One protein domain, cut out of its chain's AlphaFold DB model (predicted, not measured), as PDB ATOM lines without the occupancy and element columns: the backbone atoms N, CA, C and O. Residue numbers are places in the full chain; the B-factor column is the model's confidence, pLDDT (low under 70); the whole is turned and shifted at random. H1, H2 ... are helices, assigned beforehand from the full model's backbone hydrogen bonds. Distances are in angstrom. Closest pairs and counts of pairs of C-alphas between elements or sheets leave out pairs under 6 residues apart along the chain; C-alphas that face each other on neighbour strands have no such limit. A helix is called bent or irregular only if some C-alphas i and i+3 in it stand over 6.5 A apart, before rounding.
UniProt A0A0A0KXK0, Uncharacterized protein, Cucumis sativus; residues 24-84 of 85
ATOM      1  N   SER A  24      28.639  21.266  13.813       86.50
ATOM      2  CA  SER A  24      28.225  20.701  12.522       86.50
ATOM      3  C   SER A  24      28.620  19.235  12.390       86.50
ATOM      4  O   SER A  24      27.794  18.407  12.026       86.50
ATOM      5  N   LYS A  25      29.854  18.888  12.777       82.00
ATOM      6  CA  LYS A  25      30.341  17.504  12.733       82.00
ATOM      7  C   LYS A  25      29.530  16.557  13.626       82.00
ATOM      8  O   LYS A  25      29.093  15.517  13.160       82.00
ATOM      9  N   ASN A  26      29.278  16.944  14.875       82.25
ATOM     10  CA  ASN A  26      28.548  16.110  15.836       82.25
ATOM     11  C   ASN A  26      27.107  15.849  15.375       82.25
ATOM     12  O   ASN A  26      26.605  14.737  15.491       82.25
ATOM     13  N   ILE A  27      26.452  16.871  14.812       83.06
ATOM     14  CA  ILE A  27      25.096  16.743  14.266       83.06
ATOM     15  C   ILE A  27      25.080  15.846  13.026       83.06
ATOM     16  O   ILE A  27      24.188  15.013  12.889       83.06
ATOM     17  N   ILE A  28      26.062  15.992  12.135       85.25
ATOM     18  CA  ILE A  28      26.190  15.163  10.932       85.25
ATOM     19  C   ILE A  28      26.408  13.690  11.301       85.25
ATOM     20  O   ILE A  28      25.760  12.822  10.718       85.25
ATOM     21  N   ASP A  29      27.268  13.407  12.279       81.75
ATOM     22  CA  ASP A  29      27.568  12.040  12.714       81.75
ATOM     23  C   ASP A  29      26.325  11.359  13.322       81.75
ATOM     24  O   ASP A  29      26.009  10.222  12.963       81.75
ATOM     25  N   ILE A  30      25.558  12.073  14.157       80.31
ATOM     26  CA  ILE A  30      24.274  11.586  14.697       80.31
ATOM     27  C   ILE A  30      23.267  11.349  13.568       80.31
ATOM     28  O   ILE A  30      22.655  10.283  13.493       80.31
ATOM     29  N   LEU A  31      23.132  12.310  12.650       80.62
ATOM     30  CA  LEU A  31      22.209  12.196  11.528       80.62
ATOM     31  C   LEU A  31      22.537  10.976  10.662       80.62
ATOM     32  O   LEU A  31      21.627  10.246  10.290       80.62
ATOM     33  N   TYR A  32      23.812  10.711  10.367       79.81
ATOM     34  CA  TYR A  32      24.207   9.541   9.582       79.81
ATOM     35  C   TYR A  32      23.824   8.209  10.236       79.81
ATOM     36  O   TYR A  32      23.479   7.271   9.515       79.81
ATOM     37  N   LEU A  33      23.857   8.123  11.568       76.69
ATOM     38  CA  LEU A  33      23.438   6.929  12.308       76.69
ATOM     39  C   LEU A  33      21.911   6.784  12.367       76.69
ATOM     40  O   LEU A  33      21.402   5.663  12.367       76.69
ATOM     41  N   GLU A  34      21.188   7.903  12.395       72.56
ATOM     42  CA  GLU A  34      19.723   7.942  12.448       72.56
ATOM     43  C   GLU A  34      19.047   7.913  11.073       72.56
ATOM     44  O   GLU A  34      17.825   7.752  10.998       72.56
ATOM     45  N   ILE A  35      19.802   8.031   9.972       75.00
ATOM     46  CA  ILE A  35      19.257   7.792   8.634       75.00
ATOM     47  C   ILE A  35      18.739   6.357   8.602       75.00
ATOM     48  O   ILE A  35      19.491   5.384   8.512       75.00
ATOM     49  N   THR A  36      17.413   6.239   8.658       65.12
ATOM     50  CA  THR A  36      16.708   4.975   8.531       65.12
ATOM     51  C   THR A  36      17.200   4.270   7.278       65.12
ATOM     52  O   THR A  36      16.998   4.753   6.159       65.12
ATOM     53  N   LEU A  37      17.815   3.102   7.464       70.62
ATOM     54  CA  LEU A  37      18.078   2.166   6.382       70.62
ATOM     55  C   LEU A  37      16.734   1.808   5.753       70.62
ATOM     56  O   LEU A  37      15.982   0.971   6.255       70.62
ATOM     57  N   LYS A  38      16.388   2.501   4.668       70.81
ATOM     58  CA  LYS A  38      15.147   2.244   3.956       70.81
ATOM     59  C   LYS A  38      15.249   0.849   3.366       70.81
ATOM     60  O   LYS A  38      16.050   0.608   2.468       70.81
ATOM     61  N   VAL A  39      14.422  -0.067   3.857       75.31
ATOM     62  CA  VAL A  39      14.280  -1.382   3.242       75.31
ATOM     63  C   VAL A  39      13.608  -1.166   1.885       75.31
ATOM     64  O   VAL A  39      12.422  -0.858   1.803       75.31
ATOM     65  N   ILE A  40      14.402  -1.223   0.813       81.50
ATOM     66  CA  ILE A  40      13.933  -0.983  -0.564       81.50
ATOM     67  C   ILE A  40      13.176  -2.211  -1.100       81.50
ATOM     68  O   ILE A  40      12.288  -2.086  -1.939       81.50
ATOM     69  N   CYS A  41      13.508  -3.400  -0.597       85.62
ATOM     70  CA  CYS A  41      12.885  -4.663  -0.978       85.62
ATOM     71  C   CYS A  41      11.608  -4.940  -0.169       85.62
ATOM     72  O   CYS A  41      11.577  -4.776   1.047       85.62
ATOM     73  N   ASN A  42      10.566  -5.439  -0.832       89.81
ATOM     74  CA  ASN A  42       9.429  -6.059  -0.148       89.81
ATOM     75  C   ASN A  42       9.806  -7.475   0.369       89.81
ATOM     76  O   ASN A  42      10.859  -7.994  -0.009       89.81
ATOM     77  N   PRO A  43       8.966  -8.137   1.193       89.38
ATOM     78  CA  PRO A  43       9.265  -9.477   1.717       89.38
ATOM     79  C   PRO A  43       9.450 -10.580   0.660       89.38
ATOM     80  O   PRO A  43      10.053 -11.603   0.961       89.38
ATOM     81  N   GLY A  44       8.932 -10.390  -0.556       93.25
ATOM     82  CA  GLY A  44       9.093 -11.314  -1.683       93.25
ATOM     83  C   GLY A  44      10.229 -10.941  -2.639       93.25
ATOM     84  O   GLY A  44      10.339 -11.542  -3.699       93.25
ATOM     85  N   CYS A  45      11.044  -9.936  -2.308       93.31
ATOM     86  CA  CYS A  45      12.143  -9.489  -3.153       93.31
ATOM     87  C   CYS A  45      13.203 -10.588  -3.259       93.31
ATOM     88  O   CYS A  45      13.843 -10.931  -2.265       93.31
ATOM     89  N   GLU A  46      13.450 -11.077  -4.470       92.75
ATOM     90  CA  GLU A  46      14.481 -12.098  -4.707       92.75
ATOM     91  C   GLU A  46      15.906 -11.524  -4.592       92.75
ATOM     92  O   GLU A  46      16.883 -12.254  -4.447       92.75
ATOM     93  N   GLY A  47      16.029 -10.192  -4.609       91.50
ATOM     94  CA  GLY A  47      17.285  -9.472  -4.435       91.50
ATOM     95  C   GLY A  47      18.207  -9.531  -5.656       91.50
ATOM     96  O   GLY A  47      17.784  -9.735  -6.794       91.50
ATOM     97  N   MET A  48      19.495  -9.289  -5.416       92.19
ATOM     98  CA  MET A  48      20.543  -9.405  -6.431       92.19
ATOM     99  C   MET A  48      21.316 -10.704  -6.244       92.19
ATOM    100  O   MET A  48      21.618 -11.111  -5.120       92.19
ATOM    101  N   CYS A  49      21.707 -11.330  -7.350       90.06
ATOM    102  CA  CYS A  49      22.583 -12.486  -7.293       90.06
ATOM    103  C   CYS A  49      23.963 -12.087  -6.754       90.06
ATOM    104  O   CYS A  49      24.687 -11.329  -7.397       90.06
ATOM    105  N   LEU A  50      24.383 -12.680  -5.634       85.19
ATOM    106  CA  LEU A  50      25.703 -12.431  -5.040       85.19
ATOM    107  C   LEU A  50      26.880 -12.923  -5.900       85.19
ATOM    108  O   LEU A  50      28.023 -12.582  -5.614       85.19
ATOM    109  N   ASN A  51      26.620 -13.722  -6.941       84.19
ATOM    110  CA  ASN A  51      27.664 -14.228  -7.829       84.19
ATOM    111  C   ASN A  51      27.857 -13.389  -9.103       84.19
ATOM    112  O   ASN A  51      28.991 -13.201  -9.532       84.19
ATOM    113  N   CYS A  52      26.779 -12.906  -9.732       88.56
ATOM    114  CA  CYS A  52      26.868 -12.166 -11.002       88.56
ATOM    115  C   CYS A  52      26.232 -10.769 -10.986       88.56
ATOM    116  O   CYS A  52      26.345 -10.053 -11.975       88.56
ATOM    117  N   GLY A  53      25.551 -10.381  -9.904       89.25
ATOM    118  CA  GLY A  53      24.905  -9.074  -9.766       89.25
ATOM    119  C   GLY A  53      23.568  -8.916 -10.497       89.25
ATOM    120  O   GLY A  53      22.976  -7.845 -10.414       89.25
ATOM    121  N   ILE A  54      23.059  -9.944 -11.195       93.94
ATOM    122  CA  ILE A  54      21.750  -9.847 -11.862       93.94
ATOM    123  C   ILE A  54      20.629  -9.618 -10.840       93.94
ATOM    124  O   ILE A  54      20.631 -10.221  -9.764       93.94
ATOM    125  N   ASN A  55      19.664  -8.770 -11.194       93.50
ATOM    126  CA  ASN A  55      18.420  -8.620 -10.447       93.50
ATOM    127  C   ASN A  55      17.558  -9.879 -10.626       93.50
ATOM    128  O   ASN A  55      17.041 -10.121 -11.720       93.50
ATOM    129  N   LEU A  56      17.396 -10.655  -9.550       93.56
ATOM    130  CA  LEU A  56      16.656 -11.920  -9.561       93.56
ATOM    131  C   LEU A  56      15.148 -11.711  -9.754       93.56
ATOM    132  O   LEU A  56      14.470 -12.571 -10.294       93.56
ATOM    133  N   ASN A  57      14.643 -10.508  -9.463       94.00
ATOM    134  CA  ASN A  57      13.245 -10.157  -9.731       94.00
ATOM    135  C   ASN A  57      12.935  -9.999 -11.234       94.00
ATOM    136  O   ASN A  57      11.770  -9.940 -11.616       94.00
ATOM    137  N   THR A  58      13.952  -9.847 -12.092       95.44
ATOM    138  CA  THR A  58      13.773  -9.591 -13.537       95.44
ATOM    139  C   THR A  58      14.482 -10.605 -14.430       95.44
ATOM    140  O   THR A  58      14.403 -10.504 -15.653       95.44
ATOM    141  N   GLY A  59      15.212 -11.559 -13.858       93.25
ATOM    142  CA  GLY A  59      15.978 -12.532 -14.627       93.25
ATOM    143  C   GLY A  59      16.608 -13.600 -13.747       93.25
ATOM    144  O   GLY A  59      16.642 -13.485 -12.530       93.25
ATOM    145  N   SER A  60      17.135 -14.649 -14.372       91.00
ATOM    146  CA  SER A  60      17.742 -15.776 -13.668       91.00
ATOM    147  C   SER A  60      19.270 -15.727 -13.699       91.00
ATOM    148  O   SER A  60      19.901 -15.272 -14.657       91.00
ATOM    149  N   CYS A  61      19.894 -16.234 -12.634       87.50
ATOM    150  CA  CYS A  61      21.333 -16.455 -12.615       87.50
ATOM    151  C   CYS A  61      21.676 -17.795 -13.277       87.50
ATOM    152  O   CYS A  61      21.260 -18.847 -12.803       87.50
ATOM    153  N   ASN A  62      22.519 -17.761 -14.310       84.88
ATOM    154  CA  ASN A  62      23.033 -18.962 -14.985       84.88
ATOM    155  C   ASN A  62      24.450 -19.343 -14.524       84.88
ATOM    156  O   ASN A  62      25.174 -20.057 -15.217       84.88
ATOM    157  N   SER A  63      24.898 -18.823 -13.379       80.00
ATOM    158  CA  SER A  63      26.243 -19.108 -12.888       80.00
ATOM    159  C   SER A  63      26.309 -20.495 -12.257       80.00
ATOM    160  O   SER A  63      25.691 -20.747 -11.231       80.00
ATOM    161  N   SER A  64      27.131 -21.372 -12.824       68.69
ATOM    162  CA  SER A  64      27.385 -22.726 -12.313       68.69
ATOM    163  C   SER A  64      28.365 -22.782 -11.136       68.69
ATOM    164  O   SER A  64      28.691 -23.866 -10.658       68.69
ATOM    165  N   LYS A  65      28.881 -21.635 -10.671       64.06
ATOM    166  CA  LYS A  65      29.891 -21.591  -9.609       64.06
ATOM    167  C   LYS A  65      29.202 -21.524  -8.245       64.06
ATOM    168  O   LYS A  65      28.631 -20.480  -7.929       64.06
ATOM    169  N   PRO A  66      29.256 -22.588  -7.423       59.22
ATOM    170  CA  PRO A  66      28.815 -22.484  -6.043       59.22
ATOM    171  C   PRO A  66      29.674 -21.434  -5.337       59.22
ATOM    172  O   PRO A  66      30.892 -21.379  -5.537       59.22
ATOM    173  N   ILE A  67      29.037 -20.607  -4.507       61.75
ATOM    174  CA  ILE A  67      29.743 -19.726  -3.578       61.75
ATOM    175  C   ILE A  67      30.614 -20.645  -2.726       61.75
ATOM    176  O   ILE A  67      30.101 -21.411  -1.906       61.75
ATOM    177  N   LYS A  68      31.935 -20.617  -2.929       58.88
ATOM    178  CA  LYS A  68      32.829 -21.202  -1.939       58.88
ATOM    179  C   LYS A  68      32.587 -20.403  -0.663       58.88
ATOM    180  O   LYS A  68      32.777 -19.187  -0.661       58.88
ATOM    181  N   LYS A  69      32.095 -21.063   0.388       55.72
ATOM    182  CA  LYS A  69      32.079 -20.488   1.734       55.72
ATOM    183  C   LYS A  69      33.533 -20.316   2.154       55.72
ATOM    184  O   LYS A  69      34.121 -21.192   2.772       55.72
ATOM    185  N   ASN A  70      34.125 -19.208   1.743       59.28
ATOM    186  CA  ASN A  70      35.345 -18.717   2.335       59.28
ATOM    187  C   ASN A  70      34.833 -17.796   3.434       59.28
ATOM    188  O   ASN A  70      34.183 -16.801   3.116       59.28
ATOM    189  N   ASP A  71      35.089 -18.116   4.703       66.75
ATOM    190  CA  ASP A  71      34.600 -17.337   5.858       66.75
ATOM    191  C   ASP A  71      34.970 -15.840   5.780       66.75
ATOM    192  O   ASP A  71      34.410 -15.009   6.486       66.75
ATOM    193  N   PHE A  72      35.906 -15.489   4.892       73.44
ATOM    194  CA  PHE A  72      36.421 -14.141   4.673       73.44
ATOM    195  C   PHE A  72      36.183 -13.619   3.247       73.44
ATOM    196  O   PHE A  72      36.556 -12.486   2.958       73.44
ATOM    197  N   GLY A  73      35.555 -14.402   2.358       75.19
ATOM    198  CA  GLY A  73      35.189 -13.987   1.000       75.19
ATOM    199  C   GLY A  73      36.316 -13.237   0.259       75.19
ATOM    200  O   GLY A  73      37.459 -13.698   0.263       75.19
ATOM    201  N   PRO A  74      36.043 -12.055  -0.333       73.75
ATOM    202  CA  PRO A  74      37.060 -11.214  -0.984       73.75
ATOM    203  C   PRO A  74      38.238 -10.791  -0.085       73.75
ATOM    204  O   PRO A  74      39.285 -10.381  -0.586       73.75
ATOM    205  N   LEU A  75      38.084 -10.881   1.238       80.94
ATOM    206  CA  LEU A  75      39.057 -10.443   2.242       80.94
ATOM    207  C   LEU A  75      39.982 -11.567   2.730       80.94
ATOM    208  O   LEU A  75      40.822 -11.336   3.598       80.94
ATOM    209  N   GLU A  76      39.891 -12.773   2.172       82.94
ATOM    210  CA  GLU A  76      40.755 -13.901   2.548       82.94
ATOM    211  C   GLU A  76      42.255 -13.554   2.469       82.94
ATOM    212  O   GLU A  76      43.046 -13.899   3.351       82.94
ATOM    213  N   ASN A  77      42.643 -12.772   1.459       83.19
ATOM    214  CA  ASN A  77      44.015 -12.289   1.307       83.19
ATOM    215  C   ASN A  77      44.448 -11.342   2.431       83.19
ATOM    216  O   ASN A  77      45.617 -11.357   2.823       83.19
ATOM    217  N   LEU A  78      43.526 -10.538   2.961       83.88
ATOM    218  CA  LEU A  78      43.805  -9.652   4.085       83.88
ATOM    219  C   LEU A  78      44.012 -10.466   5.368       83.88
ATOM    220  O   LEU A  78      45.023 -10.276   6.042       83.88
ATOM    221  N   LYS A  79      43.137 -11.445   5.644       85.62
ATOM    222  CA  LYS A  79      43.285 -12.353   6.795       85.62
ATOM    223  C   LYS A  79      44.652 -13.039   6.813       85.62
ATOM    224  O   LYS A  79      45.281 -13.124   7.866       85.62
ATOM    225  N   ARG A  80      45.115 -13.528   5.660       85.62
ATOM    226  CA  ARG A  80      46.415 -14.209   5.538       85.62
ATOM    227  C   ARG A  80      47.592 -13.297   5.885       85.62
ATOM    228  O   ARG A  80      48.546 -13.750   6.502       85.62
ATOM    229  N   ARG A  81      47.516 -12.011   5.534       88.81
ATOM    230  CA  ARG A  81      48.544 -11.020   5.895       88.81
ATOM    231  C   ARG A  81      48.556 -10.714   7.391       88.81
ATOM    232  O   ARG A  81      49.621 -10.464   7.931       88.81
ATOM    233  N   MET A  82      47.395 -10.746   8.043       85.00
ATOM    234  CA  MET A  82      47.280 -10.469   9.477       85.00
ATOM    235  C   MET A  82      47.789 -11.615  10.363       85.00
ATOM    236  O   MET A  82      48.246 -11.338  11.459       85.00
ATOM    237  N   HIS A  83      47.734 -12.872   9.902       76.94
ATOM    238  CA  HIS A  83      48.240 -14.035  10.656       76.94
ATOM    239  C   HIS A  83      49.736 -14.325  10.446       76.94
ATOM    240  O   HIS A  83      50.287 -15.169  11.142       76.94
ATOM    241  N   ASN A  84      50.380 -13.677   9.470       65.88
ATOM    242  CA  ASN A  84      51.801 -13.862   9.156       65.88
ATOM    243  C   ASN A  84      52.702 -12.765   9.770       65.88
ATOM    244  O   ASN A  84      53.865 -12.663   9.382       65.88
TER     245      ASN A  84
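Overview. This is residues 24 to 84 of the 85 residues of an uncharacterized protein of Cucumis sativus (UniProt A0A0A0KXK0). With little regular structure, this is an open, flat frame: two short helices, H1 and H2, stand free at the two ends of a long looping link, which folds back on itself within residues 44 to 67. The printed part has 61 residues, with two named helices, H1 then H2, and no named strand; the class is all helix, though the helices hold only 22 of the residues. It is extended, with a radius of gyration of the C-alphas of 18.2 A and spans of 50 by 44 by 15 A.

Arrangement. H1, residues 24 to 34, and H2, residues 73 to 83, are apart. In H1 every O i to N i+4 pair is within hydrogen-bond range; in H2, 5 of 7 are.

Along the chain. H1 begins at C-alpha 24 (28.225, 20.701, 12.522) and is 15.3 A long. H2, 16.2 A, ends at C-alpha 83 (48.240, -14.035, 10.656); it is irregular, with C-alphas 74 and 77 7.4 A apart.

Size, cuts and confidence. The two C-alphas farthest apart, of Ser 24 and Ser 64, are 50.0 A apart. The printed part has no cut. The link from H1 to H2 is long, 38 residues. pLDDT is under 70 at residue 36, residues 64 to 71 and residue 84.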